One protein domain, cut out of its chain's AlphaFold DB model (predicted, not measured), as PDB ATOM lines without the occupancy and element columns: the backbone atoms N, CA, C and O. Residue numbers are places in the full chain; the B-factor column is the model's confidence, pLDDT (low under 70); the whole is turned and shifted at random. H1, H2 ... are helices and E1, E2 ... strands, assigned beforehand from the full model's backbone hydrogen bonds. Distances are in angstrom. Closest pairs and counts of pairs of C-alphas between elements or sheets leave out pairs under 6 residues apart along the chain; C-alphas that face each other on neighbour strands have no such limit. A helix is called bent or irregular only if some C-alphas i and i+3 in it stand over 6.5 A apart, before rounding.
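Overview. This is residues 3 to 85 and 109 to 143 of the 149 residues of an uncharacterized protein of Clostridiales bacterium (UniProt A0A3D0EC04). The main picture is a long, narrow, twisted ribbon of three antiparallel strands, E2, E3 and E4, joined as hairpins and running the length of a rod; short E1 and E5 continue its sheet beyond E4, folding it back so that E2 and E3 face E1 and E5. The small helix H1 covers part of the sheet toward one end, and residues 109 to 129 and 134 to 143 run lengthwise beside the strands. The printed part has 118 residues, in the order E1, H1, E2, E3, E4, E5, and its class is mostly strand. The sheet's order is E2, E3, E4, E1, E5, all antiparallel. The whole is loose, with a radius of gyration of the C-alphas of 18.2 A and spans of 61 by 23 by 20 A.

Arrangement. Begin with E2, residues 21 to 38, E3, residues 45 to 61, and E4, residues 68 to 83: they form a meander, each strand the antiparallel neighbour of the one before. Between E2 and E3 look for N 33 and O 51, 2.8 A apart, and N 23 and O 59, 2.9 A apart. Between E3 and E4, N 50 and O 78 are 2.8 A apart. E1, residues 3 to 8, pairs with E4 over its residues 6 to 8, where N 7 and O 73 are 2.8 A apart. Over residues 3 to 5 it pairs instead with E5, residues 130 to 133, where N 4 and O 131 are 3.3 A apart. This is a folded sheet, one sheet bent back into two leaves that face each other: E2 and E3 face E1 and E5, with E4 as the hinge. Across the fold, the closest C-alphas of E2 and E5 are those of Cys 24 and Ile 131, 7.7 A apart. E1 and E2 are apart. H1, residues 10 to 17, is on the sheet at a height of 7.6 A and runs across the strands, at 67 degrees to E4 on the local plane; it only just lies over E4, on which 3 of its C-alphas fall. Its closest C-alphas to E4 are those of Gly 12 and Val 70, 5.6 A apart. In H1 every O i to N i+4 pair is within hydrogen-bond range.

Along the chain. Find C-alpha 21 at (34.057, 33.531, -7.011); from there E2 runs 46.5 A to C-alpha 38 at (28.852, 38.708, 38.936), bending by 63 degrees at residue 26. E3 returns over 49.3 A and E4 covers 47.4 A. E1 is 15.8 A long, H1 10.6 A and E5 9.3 A, ending at C-alpha 133 at (26.283, 33.581, 9.939).

Size, cuts and confidence. The C-alphas farthest apart are those of Arg 43 and Val 64, 61.8 A. Residues 86 to 108 are not printed, and C-alphas 85 and 109 are 11.3 A apart across this cut. Of the links printed whole, none is long. Mean pLDDT of the printed part is 72.9; residue 3, residues 84 to 85 and residues 109 to 143 are under 70.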
ATOM      1  N   ASN A   3      27.413  40.369  10.353       63.88
ATOM      2  CA  ASN A   3      28.519  40.009   9.474       63.88
ATOM      3  C   ASN A   3      29.711  39.631  10.344       63.88
ATOM      4  O   ASN A   3      30.162  40.441  11.154       63.88
ATOM      5  N   VAL A   4      30.215  38.409  10.171       72.31
ATOM      6  CA  VAL A   4      31.397  37.942  10.889       72.31
ATOM      7  C   VAL A   4      32.580  37.964   9.936       72.31
ATOM      8  O   VAL A   4      32.528  37.415   8.831       72.31
ATOM      9  N   ARG A   5      33.661  38.609  10.374       81.06
ATOM     10  CA  ARG A   5      34.909  38.651   9.619       81.06
ATOM     11  C   ARG A   5      35.614  37.303   9.716       81.06
ATOM     12  O   ARG A   5      35.789  36.769  10.811       81.06
ATOM     13  N   VAL A   6      36.062  36.795   8.572       82.88
ATOM     14  CA  VAL A   6      36.914  35.605   8.498       82.88
ATOM     15  C   VAL A   6      38.362  36.038   8.321       82.88
ATOM     16  O   VAL A   6      38.685  36.829   7.436       82.88
ATOM     17  N   TYR A   7      39.229  35.518   9.174       88.12
ATOM     18  CA  TYR A   7      40.671  35.696   9.121       88.12
ATOM     19  C   TYR A   7      41.291  34.503   8.403       88.12
ATOM     20  O   TYR A   7      41.107  33.359   8.816       88.12
ATOM     21  N   LEU A   8      42.013  34.774   7.322       87.56
ATOM     22  CA  LEU A   8      42.697  33.768   6.516       87.56
ATOM     23  C   LEU A   8      44.197  33.782   6.815       87.56
ATOM     24  O   LEU A   8      44.739  34.769   7.317       87.56
ATOM     25  N   THR A   9      44.880  32.695   6.468       90.12
ATOM     26  CA  THR A   9      46.344  32.706   6.365       90.12
ATOM     27  C   THR A   9      46.781  33.622   5.222       90.12
ATOM     28  O   THR A   9      46.012  33.867   4.292       90.12
ATOM     29  N   SER A  10      48.030  34.094   5.239       91.06
ATOM     30  CA  SER A  10      48.552  34.966   4.176       91.06
ATOM     31  C   SER A  10      48.415  34.326   2.789       91.06
ATOM     32  O   SER A  10      47.886  34.943   1.873       91.06
ATOM     33  N   CYS A  11      48.779  33.044   2.662       91.31
ATOM     34  CA  CYS A  11      48.622  32.303   1.410       91.31
ATOM     35  C   CYS A  11      47.149  32.099   1.015       91.31
ATOM     36  O   CYS A  11      46.822  32.132  -0.168       91.31
ATOM     37  N   GLY A  12      46.249  31.914   1.986       88.94
ATOM     38  CA  GLY A  12      44.812  31.827   1.734       88.94
ATOM     39  C   GLY A  12      44.233  33.146   1.225       88.94
ATOM     40  O   GLY A  12      43.443  33.147   0.281       88.94
ATOM     41  N   GLN A  13      44.665  34.269   1.804       89.25
ATOM     42  CA  GLN A  13      44.261  35.604   1.375       89.25
ATOM     43  C   GLN A  13      44.724  35.898  -0.058       89.25
ATOM     44  O   GLN A  13      43.910  36.336  -0.864       89.25
ATOM     45  N   ASP A  14      45.968  35.557  -0.411       91.75
ATOM     46  CA  ASP A  14      46.493  35.739  -1.774       91.75
ATOM     47  C   ASP A  14      45.665  34.992  -2.836       91.75
ATOM     48  O   ASP A  14      45.487  35.469  -3.960       91.75
ATOM     49  N   ILE A  15      45.153  33.805  -2.491       89.44
ATOM     50  CA  ILE A  15      44.290  33.001  -3.368       89.44
ATOM     51  C   ILE A  15      42.907  33.649  -3.491       89.44
ATOM     52  O   ILE A  15      42.362  33.744  -4.594       89.44
ATOM     53  N   VAL A  16      42.349  34.115  -2.373       88.25
ATOM     54  CA  VAL A  16      41.045  34.789  -2.325       88.25
ATOM     55  C   VAL A  16      41.062  36.118  -3.081       88.25
ATOM     56  O   VAL A  16      40.088  36.434  -3.764       88.25
ATOM     57  N   ASP A  17      42.163  36.863  -3.042       88.75
ATOM     58  CA  ASP A  17      42.298  38.146  -3.743       88.75
ATOM     59  C   ASP A  17      42.321  37.990  -5.274       88.75
ATOM     60  O   ASP A  17      41.949  38.909  -6.001       88.75
ATOM     61  N   ARG A  18      42.706  36.809  -5.776       89.12
ATOM     62  CA  ARG A  18      42.690  36.460  -7.212       89.12
ATOM     63  C   ARG A  18      41.407  35.745  -7.642       89.12
ATOM     64  O   ARG A  18      41.302  35.291  -8.782       89.12
ATOM     65  N   ALA A  19      40.455  35.577  -6.730       86.81
ATOM     66  CA  ALA A  19      39.255  34.800  -6.976       86.81
ATOM     67  C   ALA A  19      38.250  35.543  -7.860       86.81
ATOM     68  O   ALA A  19      37.976  36.726  -7.679       86.81
ATOM     69  N   ILE A  20      37.618  34.797  -8.761       88.94
ATOM     70  CA  ILE A  20      36.429  35.225  -9.506       88.94
ATOM     71  C   ILE A  20      35.176  34.980  -8.658       88.94
ATOM     72  O   ILE A  20      34.216  35.747  -8.707       88.94
ATOM     73  N   ASN A  21      35.166  33.892  -7.885       83.88
ATOM     74  CA  ASN A  21      34.057  33.531  -7.011       83.88
ATOM     75  C   ASN A  21      34.573  32.798  -5.772       83.88
ATOM     76  O   ASN A  21      35.510  32.006  -5.862       83.88
ATOM     77  N   VAL A  22      33.927  33.009  -4.631       83.25
ATOM     78  CA  VAL A  22      34.222  32.294  -3.390       83.25
ATOM     79  C   VAL A  22      32.924  31.845  -2.756       83.25
ATOM     80  O   VAL A  22      31.992  32.627  -2.578       83.25
ATOM     81  N   LYS A  23      32.871  30.564  -2.407       80.88
ATOM     82  CA  LYS A  23      31.722  29.955  -1.746       80.88
ATOM     83  C   LYS A  23      32.152  29.415  -0.400       80.88
ATOM     84  O   LYS A  23      33.081  28.624  -0.329       80.88
ATOM     85  N   CYS A  24      31.446  29.790   0.657       80.00
ATOM     86  CA  CYS A  24      31.577  29.088   1.925       80.00
ATOM     87  C   CYS A  24      30.980  27.688   1.773       80.00
ATOM     88  O   CYS A  24      29.811  27.561   1.406       80.00
ATOM     89  N   THR A  25      31.772  26.652   2.027       82.31
ATOM     90  CA  THR A  25      31.322  25.253   1.955       82.31
ATOM     91  C   THR A  25      30.992  24.704   3.330       82.31
ATOM     92  O   THR A  25      30.052  23.923   3.459       82.31
ATOM     93  N   LYS A  26      31.732  25.132   4.358       79.25
ATOM     94  CA  LYS A  26      31.595  24.615   5.719       79.25
ATOM     95  C   LYS A  26      31.888  25.699   6.752       79.25
ATOM     96  O   LYS A  26      32.759  26.539   6.535       79.25
ATOM     97  N   ALA A  27      31.176  25.663   7.870       79.12
ATOM     98  CA  ALA A  27      31.495  26.436   9.060       79.12
ATOM     99  C   ALA A  27      31.237  25.566  10.288       79.12
ATOM    100  O   ALA A  27      30.147  25.017  10.439       79.12
ATOM    101  N   GLU A  28      32.242  25.431  11.141       79.50
ATOM    102  CA  GLU A  28      32.213  24.557  12.312       79.50
ATOM    103  C   GLU A  28      32.687  25.329  13.529       79.50
ATOM    104  O   GLU A  28      33.718  25.997  13.465       79.50
ATOM    105  N   VAL A  29      31.973  25.218  14.648       80.44
ATOM    106  CA  VAL A  29      32.507  25.697  15.925       80.44
ATOM    107  C   VAL A  29      33.616  24.749  16.355       80.44
ATOM    108  O   VAL A  29      33.380  23.561  16.550       80.44
ATOM    109  N   ILE A  30      34.823  25.286  16.497       87.00
ATOM    110  CA  ILE A  30      35.994  24.539  16.974       87.00
ATOM    111  C   ILE A  30      36.262  24.774  18.457       87.00
ATOM    112  O   ILE A  30      36.913  23.954  19.097       87.00
ATOM    113  N   TRP A  31      35.779  25.893  19.000       84.62
ATOM    114  CA  TRP A  31      35.939  26.242  20.407       84.62
ATOM    115  C   TRP A  31      34.880  27.257  20.844       84.62
ATOM    116  O   TRP A  31      34.487  28.129  20.065       84.62
ATOM    117  N   VAL A  32      34.476  27.184  22.111       79.69
ATOM    118  CA  VAL A  32      33.719  28.240  22.790       79.69
ATOM    119  C   VAL A  32      34.454  28.598  24.073       79.69
ATOM    120  O   VAL A  32      34.705  27.743  24.918       79.69
ATOM    121  N   PHE A  33      34.845  29.860  24.194       83.81
ATOM    122  CA  PHE A  33      35.349  30.426  25.433       83.81
ATOM    123  C   PHE A  33      34.179  31.045  26.194       83.81
ATOM    124  O   PHE A  33      33.365  31.750  25.599       83.81
ATOM    125  N   THR A  34      34.110  30.776  27.491       79.75
ATOM    126  CA  THR A  34      33.040  31.246  28.368       79.75
ATOM    127  C   THR A  34      33.669  31.893  29.584       79.75
ATOM    128  O   THR A  34      34.519  31.277  30.228       79.75
ATOM    129  N   ASP A  35      33.220  33.098  29.908       82.06
ATOM    130  CA  ASP A  35      33.586  33.805  31.127       82.06
ATOM    131  C   ASP A  35      32.328  34.230  31.884       82.06
ATOM    132  O   ASP A  35      31.333  34.630  31.272       82.06
ATOM    133  N   ILE A  36      32.343  34.079  33.207       79.25
ATOM    134  CA  ILE A  36      31.184  34.330  34.068       79.25
ATOM    135  C   ILE A  36      31.588  35.306  35.161       79.25
ATOM    136  O   ILE A  36      32.392  34.986  36.036       79.25
ATOM    137  N   GLU A  37      30.935  36.461  35.178       81.88
ATOM    138  CA  GLU A  37      31.181  37.509  36.160       81.88
ATOM    139  C   GLU A  37      29.893  37.884  36.894       81.88
ATOM    140  O   GLU A  37      28.813  37.958  36.308       81.88
ATOM    141  N   ALA A  38      29.983  38.155  38.196       78.56
ATOM    142  CA  ALA A  38      28.852  38.708  38.936       78.56
ATOM    143  C   ALA A  38      28.581  40.151  38.482       78.56
ATOM    144  O   ALA A  38      29.505  40.959  38.394       78.56
ATOM    145  N   VAL A  39      27.315  40.499  38.239       79.75
ATOM    146  CA  VAL A  39      26.953  41.866  37.845       79.75
ATOM    147  C   VAL A  39      27.020  42.782  39.074       79.75
ATOM    148  O   VAL A  39      26.308  42.536  40.056       79.75
ATOM    149  N   PRO A  40      27.826  43.863  39.050       77.00
ATOM    150  CA  PRO A  40      27.887  44.807  40.158       77.00
ATOM    151  C   PRO A  40      26.496  45.366  40.480       77.00
ATOM    152  O   PRO A  40      25.725  45.684  39.580       77.00
ATOM    153  N   PHE A  41      26.172  45.491  41.769       73.44
ATOM    154  CA  PHE A  41      24.905  46.040  42.287       73.44
ATOM    155  C   PHE A  41      23.623  45.223  42.013       73.44
ATOM    156  O   PHE A  41      22.607  45.501  42.646       73.44
ATOM    157  N   ASN A  42      23.670  44.166  41.194       73.81
ATOM    158  CA  ASN A  42      22.536  43.275  40.917       73.81
ATOM    159  C   ASN A  42      22.792  41.875  41.494       73.81
ATOM    160  O   ASN A  42      23.262  40.967  40.807       73.81
ATOM    161  N   ARG A  43      22.487  41.688  42.786       73.00
ATOM    162  CA  ARG A  43      22.688  40.397  43.471       73.00
ATOM    163  C   ARG A  43      21.934  39.270  42.762       73.00
ATOM    164  O   ARG A  43      20.766  39.411  42.419       73.00
ATOM    165  N   GLY A  44      22.617  38.145  42.565       71.56
ATOM    166  CA  GLY A  44      22.069  36.976  41.877       71.56
ATOM    167  C   GLY A  44      22.071  37.072  40.351       71.56
ATOM    168  O   GLY A  44      21.704  36.098  39.701       71.56
ATOM    169  N   PHE A  45      22.507  38.190  39.760       77.56
ATOM    170  CA  PHE A  45      22.719  38.302  38.320       77.56
ATOM    171  C   PHE A  45      24.187  38.081  37.961       77.56
ATOM    172  O   PHE A  45      25.092  38.627  38.592       77.56
ATOM    173  N   TYR A  46      24.402  37.309  36.904       79.50
ATOM    174  CA  TYR A  46      25.708  36.985  36.358       79.50
ATOM    175  C   TYR A  46      25.732  37.345  34.876       79.50
ATOM    176  O   TYR A  46      24.816  37.000  34.126       79.50
ATOM    177  N   SER A  47      26.772  38.055  34.464       82.19
ATOM    178  CA  SER A  47      27.139  38.220  33.068       82.19
ATOM    179  C   SER A  47      27.834  36.953  32.606       82.19
ATOM    180  O   SER A  47      28.744  36.482  33.278       82.19
ATOM    181  N   VAL A  48      27.412  36.422  31.468       81.06
ATOM    182  CA  VAL A  48      28.117  35.349  30.775       81.06
ATOM    183  C   VAL A  48      28.553  35.888  29.426       81.06
ATOM    184  O   VAL A  48      27.719  36.189  28.564       81.06
ATOM    185  N   ASP A  49      29.859  36.033  29.272       83.31
ATOM    186  CA  ASP A  49      30.503  36.435  28.034       83.31
ATOM    187  C   ASP A  49      30.946  35.166  27.291       83.31
ATOM    188  O   ASP A  49      31.736  34.362  27.783       83.31
ATOM    189  N   LEU A  50      30.375  34.954  26.108       81.50
ATOM    190  CA  LEU A  50      30.622  33.813  25.235       81.50
ATOM    191  C   LEU A  50      31.399  34.282  24.016       81.50
ATOM    192  O   LEU A  50      30.973  35.203  23.320       81.50
ATOM    193  N   LYS A  51      32.495  33.601  23.712       87.06
ATOM    194  CA  LYS A  51      33.297  33.834  22.517       87.06
ATOM    195  C   LYS A  51      33.436  32.550  21.726       87.06
ATOM    196  O   LYS A  51      34.113  31.606  22.132       87.06
ATOM    197  N   TYR A  52      32.796  32.527  20.570       82.88
ATOM    198  CA  TYR A  52      32.809  31.397  19.657       82.88
ATOM    199  C   TYR A  52      33.966  31.533  18.682       82.88
ATOM    200  O   TYR A  52      34.212  32.619  18.156       82.88
ATOM    201  N   PHE A  53      34.625  30.419  18.392       87.06
ATOM    202  CA  PHE A  53      35.639  30.307  17.356       87.06
ATOM    203  C   PHE A  53      35.144  29.327  16.303       87.06
ATOM    204  O   PHE A  53      34.848  28.167  16.605       87.06
ATOM    205  N   PHE A  54      35.068  29.793  15.062       84.19
ATOM    206  CA  PHE A  54      34.612  29.009  13.926       84.19
ATOM    207  C   PHE A  54      35.771  28.721  12.988       84.19
ATOM    208  O   PHE A  54      36.443  29.652  12.538       84.19
ATOM    209  N   LYS A  55      35.947  27.455  12.621       87.38
ATOM    210  CA  LYS A  55      36.702  27.087  11.429       87.38
ATOM    211  C   LYS A  55      35.777  27.201  10.226       87.38
ATOM    212  O   LYS A  55      34.716  26.581  10.183       87.38
ATOM    213  N   VAL A  56      36.178  28.006   9.255       86.00
ATOM    214  CA  VAL A  56      35.426  28.255   8.028       86.00
ATOM    215  C   VAL A  56      36.203  27.685   6.852       86.00
ATOM    216  O   VAL A  56      37.384  27.981   6.696       86.00
ATOM    217  N   THR A  57      35.538  26.898   6.012       87.38
ATOM    218  CA  THR A  57      36.104  26.360   4.771       87.38
ATOM    219  C   THR A  57      35.448  27.041   3.577       87.38
ATOM    220  O   THR A  57      34.219  27.123   3.471       87.38
ATOM    221  N   LEU A  58      36.285  27.539   2.671       86.56
ATOM    222  CA  LEU A  58      35.908  28.269   1.471       86.56
ATOM    223  C   LEU A  58      36.362  27.495   0.235       86.56
ATOM    224  O   LEU A  58      37.515  27.099   0.144       86.56
ATOM    225  N   ALA A  59      35.481  27.344  -0.748       89.38
ATOM    226  CA  ALA A  59      35.827  26.944  -2.104       89.38
ATOM    227  C   ALA A  59      36.054  28.198  -2.957       89.38
ATOM    228  O   ALA A  59      35.117  28.958  -3.228       89.38
ATOM    229  N   VAL A  60      37.298  28.405  -3.377       90.19
ATOM    230  CA  VAL A  60      37.760  29.576  -4.123       90.19
ATOM    231  C   VAL A  60      37.966  29.221  -5.593       90.19
ATOM    232  O   VAL A  60      38.729  28.319  -5.927       90.19
ATOM    233  N   PHE A  61      37.290  29.938  -6.485       90.31
ATOM    234  CA  PHE A  61      37.355  29.742  -7.931       90.31
ATOM    235  C   PHE A  61      38.143  30.889  -8.565       90.31
ATOM    236  O   PHE A  61      37.679  32.027  -8.576       90.31
ATOM    237  N   THR A  62      39.312  30.592  -9.127       89.56
ATOM    238  CA  THR A  62      40.177  31.555  -9.839       89.56
ATOM    239  C   THR A  62      40.044  31.470 -11.367       89.56
ATOM    240  O   THR A  62      40.651  32.253 -12.088       89.56
ATOM    241  N   GLY A  63      39.238  30.535 -11.880       87.56
ATOM    242  CA  GLY A  63      39.046  30.293 -13.310       87.56
ATOM    243  C   GLY A  63      38.007  29.202 -13.580       87.56
ATOM    244  O   GLY A  63      37.244  28.817 -12.693       87.56
ATOM    245  N   VAL A  64      37.994  28.681 -14.809       79.94
ATOM    246  CA  VAL A  64      37.140  27.552 -15.215       79.94
ATOM    247  C   VAL A  64      37.833  26.247 -14.806       79.94
ATOM    248  O   VAL A  64      38.499  25.601 -15.606       79.94
ATOM    249  N   GLY A  65      37.760  25.899 -13.521       82.56
ATOM    250  CA  GLY A  65      38.462  24.738 -12.969       82.56
ATOM    251  C   GLY A  65      37.959  24.324 -11.590       82.56
ATOM    252  O   GLY A  65      37.022  24.913 -11.047       82.56
ATOM    253  N   ARG A  66      38.582  23.283 -11.021       89.06
ATOM    254  CA  ARG A  66      38.276  22.825  -9.660       89.06
ATOM    255  C   ARG A  66      38.620  23.941  -8.661       89.06
ATOM    256  O   ARG A  66      39.714  24.494  -8.761       89.06
ATOM    257  N   PRO A  67      37.729  24.264  -7.707       91.56
ATOM    258  CA  PRO A  67      38.024  25.279  -6.711       91.56
ATOM    259  C   PRO A  67      39.160  24.838  -5.789       91.56
ATOM    260  O   PRO A  67      39.298  23.654  -5.470       91.56
ATOM    261  N   THR A  68      39.936  25.812  -5.333       93.06
ATOM    262  CA  THR A  68      40.919  25.641  -4.266       93.06
ATOM    263  C   THR A  68      40.229  25.819  -2.924       93.06
ATOM    264  O   THR A  68      39.490  26.783  -2.731       93.06
ATOM    265  N   GLU A  69      40.457  24.897  -1.994       93.00
ATOM    266  CA  GLU A  69      39.953  25.042  -0.632       93.00
ATOM    267  C   GLU A  69      40.874  25.941   0.189       93.00
ATOM    268  O   GLU A  69      42.095  25.777   0.183       93.00
ATOM    269  N   VAL A  70      40.275  26.903   0.885       90.44
ATOM    270  CA  VAL A  70      40.956  27.825   1.793       90.44
ATOM    271  C   VAL A  70      40.242  27.791   3.135       90.44
ATOM    272  O   VAL A  70      39.015  27.856   3.200       90.44
ATOM    273  N   GLU A  71      41.014  27.694   4.211       91.56
ATOM    274  CA  GLU A  71      40.495  27.688   5.574       91.56
ATOM    275  C   GLU A  71      40.710  29.042   6.256       91.56
ATOM    276  O   GLU A  71      41.679  29.756   5.981       91.56
ATOM    277  N   GLY A  72      39.802  29.378   7.167       88.69
ATOM    278  CA  GLY A  72      39.846  30.602   7.949       88.69
ATOM    279  C   GLY A  72      39.263  30.449   9.345       88.69
ATOM    280  O   GLY A  72      38.572  29.476   9.650       88.69
ATOM    281  N   LEU A  73      39.530  31.449  10.178       90.44
ATOM    282  CA  LEU A  73      39.014  31.576  11.533       90.44
ATOM    283  C   LEU A  73      38.020  32.735  11.600       90.44
ATOM    284  O   LEU A  73      38.335  33.846  11.185       90.44
ATOM    285  N   ALA A  74      36.848  32.505  12.169       85.81
ATOM    286  CA  ALA A  74      35.898  33.558  12.512       85.81
ATOM    287  C   ALA A  74      35.634  33.552  14.017       85.81
ATOM    288  O   ALA A  74      35.695  32.500  14.653       85.81
ATOM    289  N   THR A  75      35.317  34.717  14.578       87.38
ATOM    290  CA  THR A  75      34.924  34.836  15.985       87.38
ATOM    291  C   THR A  75      33.609  35.574  16.132       87.38
ATOM    292  O   THR A  75      33.383  36.567  15.443       87.38
ATOM    293  N   PHE A  76      32.773  35.118  17.055       81.88
ATOM    294  CA  PHE A  76      31.518  35.776  17.407       81.88
ATOM    295  C   PHE A  76      31.445  35.924  18.920       81.88
ATOM    296  O   PHE A  76      31.615  34.935  19.631       81.88
ATOM    297  N   ASP A  77      31.195  37.141  19.392       85.25
ATOM    298  CA  ASP A  77      31.078  37.443  20.814       85.25
ATOM    299  C   ASP A  77      29.598  37.635  21.167       85.25
ATOM    300  O   ASP A  77      28.854  38.335  20.475       85.25
ATOM    301  N   LYS A  78      29.159  37.006  22.253       80.62
ATOM    302  CA  LYS A  78      27.793  37.089  22.755       80.62
ATOM    303  C   LYS A  78      27.794  37.271  24.260       80.62
ATOM    304  O   LYS A  78      28.302  36.433  24.988       80.62
ATOM    305  N   LYS A  79      27.118  38.319  24.718       83.62
ATOM    306  CA  LYS A  79      26.881  38.564  26.138       83.62
ATOM    307  C   LYS A  79      25.446  38.212  26.497       83.62
ATOM    308  O   LYS A  79      24.510  38.660  25.829       83.62
ATOM    309  N   VAL A  80      25.265  37.421  27.547       79.75
ATOM    310  CA  VAL A  80      23.949  37.120  28.125       79.75
ATOM    311  C   VAL A  80      23.968  37.378  29.625       79.75
ATOM    312  O   VAL A  80      25.005  37.270  30.269       79.75
ATOM    313  N   ILE A  81      22.815  37.733  30.190       81.25
ATOM    314  CA  ILE A  81      22.653  37.895  31.635       81.25
ATOM    315  C   ILE A  81      21.824  36.727  32.158       81.25
ATOM    316  O   ILE A  81      20.701  36.504  31.701       81.25
ATOM    317  N   LEU A  82      22.366  36.000  33.130       75.31
ATOM    318  CA  LEU A  82      21.680  34.926  33.837       75.31
ATOM    319  C   LEU A  82      21.333  35.361  35.253       75.31
ATOM    320  O   LEU A  82      22.100  36.060  35.908       75.31
ATOM    321  N   PHE A  83      20.194  34.894  35.753       70.94
ATOM    322  CA  PHE A  83      19.812  35.080  37.150       70.94
ATOM    323  C   PHE A  83      20.003  33.776  37.932       70.94
ATOM    324  O   PHE A  83      19.141  32.898  37.892       70.94
ATOM    325  N   GLY A  84      21.121  33.638  38.635       62.28
ATOM    326  CA  GLY A  84      21.473  32.490  39.474       62.28
ATOM    327  C   GLY A  84      21.110  32.707  40.942       62.28
ATOM    328  O   GLY A  84      22.006  32.632  41.763       62.28
ATOM    329  N   SER A  85      19.833  33.020  41.220       56.22
ATOM    330  CA  SER A  85      19.214  33.262  42.543       56.22
ATOM    331  C   SER A  85      19.952  34.236  43.486       56.22
ATOM    332  O   SER A  85      21.150  34.486  43.411       56.22
ATOM    333  N   THR A 109      28.896  26.205  45.084       49.59
ATOM    334  CA  THR A 109      28.819  27.619  44.707       49.59
ATOM    335  C   THR A 109      27.492  27.878  44.002       49.59
ATOM    336  O   THR A 109      27.143  27.129  43.096       49.59
ATOM    337  N   ASN A 110      26.798  28.978  44.319       53.31
ATOM    338  CA  ASN A 110      25.613  29.452  43.574       53.31
ATOM    339  C   ASN A 110      25.975  30.043  42.191       53.31
ATOM    340  O   ASN A 110      25.281  30.915  41.672       53.31
ATOM    341  N   MET A 111      27.110  29.626  41.630       51.25
ATOM    342  CA  MET A 111      27.568  30.060  40.320       51.25
ATOM    343  C   MET A 111      26.724  29.336  39.263       51.25
ATOM    344  O   MET A 111      26.578  28.115  39.352       51.25
ATOM    345  N   PRO A 112      26.129  30.052  38.296       53.12
ATOM    346  CA  PRO A 112      25.333  29.420  37.259       53.12
ATOM    347  C   PRO A 112      26.222  28.532  36.385       53.12
ATOM    348  O   PRO A 112      27.314  28.932  35.988       53.12
ATOM    349  N   HIS A 113      25.740  27.336  36.062       58.62
ATOM    350  CA  HIS A 113      26.370  26.478  35.069       58.62
ATOM    351  C   HIS A 113      25.847  26.856  33.681       58.62
ATOM    352  O   HIS A 113      24.644  26.786  33.439       58.62
ATOM    353  N   ALA A 114      26.735  27.268  32.776       51.34
ATOM    354  CA  ALA A 114      26.381  27.570  31.394       51.34
ATOM    355  C   ALA A 114      26.736  26.375  30.501       51.34
ATOM    356  O   ALA A 114      27.909  26.045  30.338       51.34
ATOM    357  N   VAL A 115      25.723  25.744  29.909       56.34
ATOM    358  CA  VAL A 115      25.907  24.770  28.823       56.34
ATOM    359  C   VAL A 115      25.778  25.517  27.502       56.34
ATOM    360  O   VAL A 115      24.878  26.341  27.345       56.34
ATOM    361  N   VAL A 116      26.690  25.266  26.562       52.16
ATOM    362  CA  VAL A 116      26.627  25.840  25.216       52.16
ATOM    363  C   VAL A 116      26.436  24.714  24.217       52.16
ATOM    364  O   VAL A 116      27.369  23.977  23.910       52.16
ATOM    365  N   GLU A 117      25.223  24.613  23.687       49.16
ATOM    366  CA  GLU A 117      24.915  23.740  22.559       49.16
ATOM    367  C   GLU A 117      25.010  24.525  21.254       49.16
ATOM    368  O   GLU A 117      24.573  25.675  21.168       49.16
ATOM    369  N   VAL A 118      25.601  23.905  20.235       50.59
ATOM    370  CA  VAL A 118      25.813  24.520  18.924       50.59
ATOM    371  C   VAL A 118      25.047  23.722  17.877       50.59
ATOM    372  O   VAL A 118      25.357  22.559  17.630       50.59
ATOM    373  N   ALA A 119      24.078  24.367  17.228       51.03
ATOM    374  CA  ALA A 119      23.400  23.836  16.046       51.03
ATOM    375  C   ALA A 119      24.084  24.279  14.733       51.03
ATOM    376  O   ALA A 119      24.866  25.234  14.720       51.03
ATOM    377  N   ASP A 120      23.754  23.604  13.624       53.66
ATOM    378  CA  ASP A 120      24.334  23.811  12.287       53.66
ATOM    379  C   ASP A 120      24.506  25.289  11.896       53.66
ATOM    380  O   ASP A 120      23.543  26.056  11.782       53.66
ATOM    381  N   CYS A 121      25.747  25.675  11.598       49.78
ATOM    382  CA  CYS A 121      26.074  27.021  11.146       49.78
ATOM    383  C   CYS A 121      25.768  27.178   9.654       49.78
ATOM    384  O   CYS A 121      26.450  26.625   8.789       49.78
ATOM    385  N   LYS A 122      24.754  27.986   9.326       54.94
ATOM    386  CA  LYS A 122      24.434  28.334   7.934       54.94
ATOM    387  C   LYS A 122      25.097  29.647   7.546       54.94
ATOM    388  O   LYS A 122      24.682  30.715   7.994       54.94
ATOM    389  N   MET A 123      26.085  29.558   6.665       56.03
ATOM    390  CA  MET A 123      26.763  30.710   6.084       56.03
ATOM    391  C   MET A 123      26.101  31.130   4.773       56.03
ATOM    392  O   MET A 123      25.833  30.298   3.907       56.03
ATOM    393  N   ALA A 124      25.836  32.424   4.606       52.12
ATOM    394  CA  ALA A 124      25.344  32.982   3.351       52.12
ATOM    395  C   ALA A 124      26.168  34.218   2.988       52.12
ATOM    396  O   ALA A 124      25.949  35.289   3.538       52.12
ATOM    397  N   GLY A 125      27.115  34.072   2.064       51.44
ATOM    398  CA  GLY A 125      27.926  35.177   1.555       51.44
ATOM    399  C   GLY A 125      27.893  35.204   0.032       51.44
ATOM    400  O   GLY A 125      28.010  34.156  -0.601       51.44
ATOM    401  N   LYS A 126      27.701  36.395  -0.550       48.75
ATOM    402  CA  LYS A 126      27.876  36.644  -1.994       48.75
ATOM    403  C   LYS A 126      29.278  37.175  -2.328       48.75
ATOM    404  O   LYS A 126      29.710  36.993  -3.456       48.75
ATOM    405  N   ASN A 127      29.969  37.790  -1.359       47.09
ATOM    406  CA  ASN A 127      31.275  38.433  -1.520       47.09
ATOM    407  C   ASN A 127      32.244  37.989  -0.410       47.09
ATOM    408  O   ASN A 127      31.839  37.710   0.714       47.09
ATOM    409  N   THR A 128      33.532  37.950  -0.740       46.34
ATOM    410  CA  THR A 128      34.643  37.313  -0.008       46.34
ATOM    411  C   THR A 128      34.968  37.842   1.385       46.34
ATOM    412  O   THR A 128      35.661  37.156   2.130       46.34
ATOM    413  N   LYS A 129      34.519  39.049   1.740       45.34
ATOM    414  CA  LYS A 129      34.978  39.740   2.959       45.34
ATOM    415  C   LYS A 129      34.052  39.566   4.156       45.34
ATOM    416  O   LYS A 129      34.518  39.620   5.288       45.34
ATOM    417  N   ASP A 130      32.782  39.287   3.888       45.88
ATOM    418  CA  ASP A 130      31.743  39.231   4.904       45.88
ATOM    419  C   ASP A 130      30.932  37.961   4.695       45.88
ATOM    420  O   ASP A 130      30.152  37.835   3.745       45.88
ATOM    421  N   ILE A 131      31.141  36.991   5.580       49.72
ATOM    422  CA  ILE A 131      30.321  35.792   5.599       49.72
ATOM    423  C   ILE A 131      29.269  35.988   6.677       49.72
ATOM    424  O   ILE A 131      29.571  36.161   7.857       49.72
ATOM    425  N   THR A 132      28.008  35.993   6.259       48.16
ATOM    426  CA  THR A 132      26.899  36.157   7.186       48.16
ATOM    427  C   THR A 132      26.564  34.810   7.816       48.16
ATOM    428  O   THR A 132      26.087  33.901   7.129       48.16
ATOM    429  N   VAL A 133      26.779  34.698   9.128       46.72
ATOM    430  CA  VAL A 133      26.283  33.581   9.939       46.72
ATOM    431  C   VAL A 133      24.790  33.817  10.154       46.72
ATOM    432  O   VAL A 133      24.385  34.769  10.824       46.72
ATOM    433  N   LYS A 134      23.939  32.997   9.531       41.19
ATOM    434  CA  LYS A 134      22.482  33.193   9.594       41.19
ATOM    435  C   LYS A 134      21.882  32.767  10.926       41.19
ATOM    436  O   LYS A 134      20.890  33.360  11.338       41.19
ATOM    437  N   GLN A 135      22.443  31.749  11.574       41.56
ATOM    438  CA  GLN A 135      21.889  31.228  12.815       41.56
ATOM    439  C   GLN A 135      22.929  30.396  13.570       41.56
ATOM    440  O   GLN A 135      23.431  29.413  13.036       41.56
ATOM    441  N   CYS A 136      23.197  30.786  14.815       43.91
ATOM    442  CA  CYS A 136      23.707  29.910  15.864       43.91
ATOM    443  C   CYS A 136      22.614  29.879  16.938       43.91
ATOM    444  O   CYS A 136      22.320  30.914  17.543       43.91
ATOM    445  N   VAL A 137      21.946  28.738  17.109       41.88
ATOM    446  CA  VAL A 137      20.985  28.542  18.207       41.88
ATOM    447  C   VAL A 137      21.762  28.023  19.405       41.88
ATOM    448  O   VAL A 137      22.590  27.135  19.235       41.88
ATOM    449  N   TYR A 138      21.507  28.597  20.577       50.09
ATOM    450  CA  TYR A 138      22.097  28.189  21.846       50.09
ATOM    451  C   TYR A 138      21.008  28.257  22.921       50.09
ATOM    452  O   TYR A 138      20.189  29.183  22.929       50.09
ATOM    453  N   THR A 139      21.020  27.284  23.824       41.78
ATOM    454  CA  THR A 139      20.172  27.255  25.016       41.78
ATOM    455  C   THR A 139      21.093  27.393  26.210       41.78
ATOM    456  O   THR A 139      22.033  26.620  26.346       41.78
ATOM    457  N   VAL A 140      20.854  28.392  27.057       43.88
ATOM    458  CA  VAL A 140      21.547  28.491  28.343       43.88
ATOM    459  C   VAL A 140      20.595  27.970  29.400       43.88
ATOM    460  O   VAL A 140      19.623  28.641  29.752       43.88
ATOM    461  N   GLU A 141      20.831  26.751  29.864       40.41
ATOM    462  CA  GLU A 141      20.004  26.139  30.899       40.41
ATOM    463  C   GLU A 141      20.421  26.620  32.292       40.41
ATOM    464  O   GLU A 141      21.604  26.761  32.598       40.41
ATOM    465  N   LYS A 142      19.441  26.862  33.171       37.94
ATOM    466  CA  LYS A 142      19.705  26.963  34.608       37.94
ATOM    467  C   LYS A 142      19.918  25.552  35.136       37.94
ATOM    468  O   LYS A 142      18.968  24.778  35.170       37.94
ATOM    469  N   SER A 143      21.114  25.237  35.618       38.97
ATOM    470  CA  SER A 143      21.329  23.987  36.344       38.97
ATOM    471  C   SER A 143      20.560  23.996  37.669       38.97
ATOM    472  O   SER A 143      21.016  24.565  38.663       38.97
TER     473      SER A 143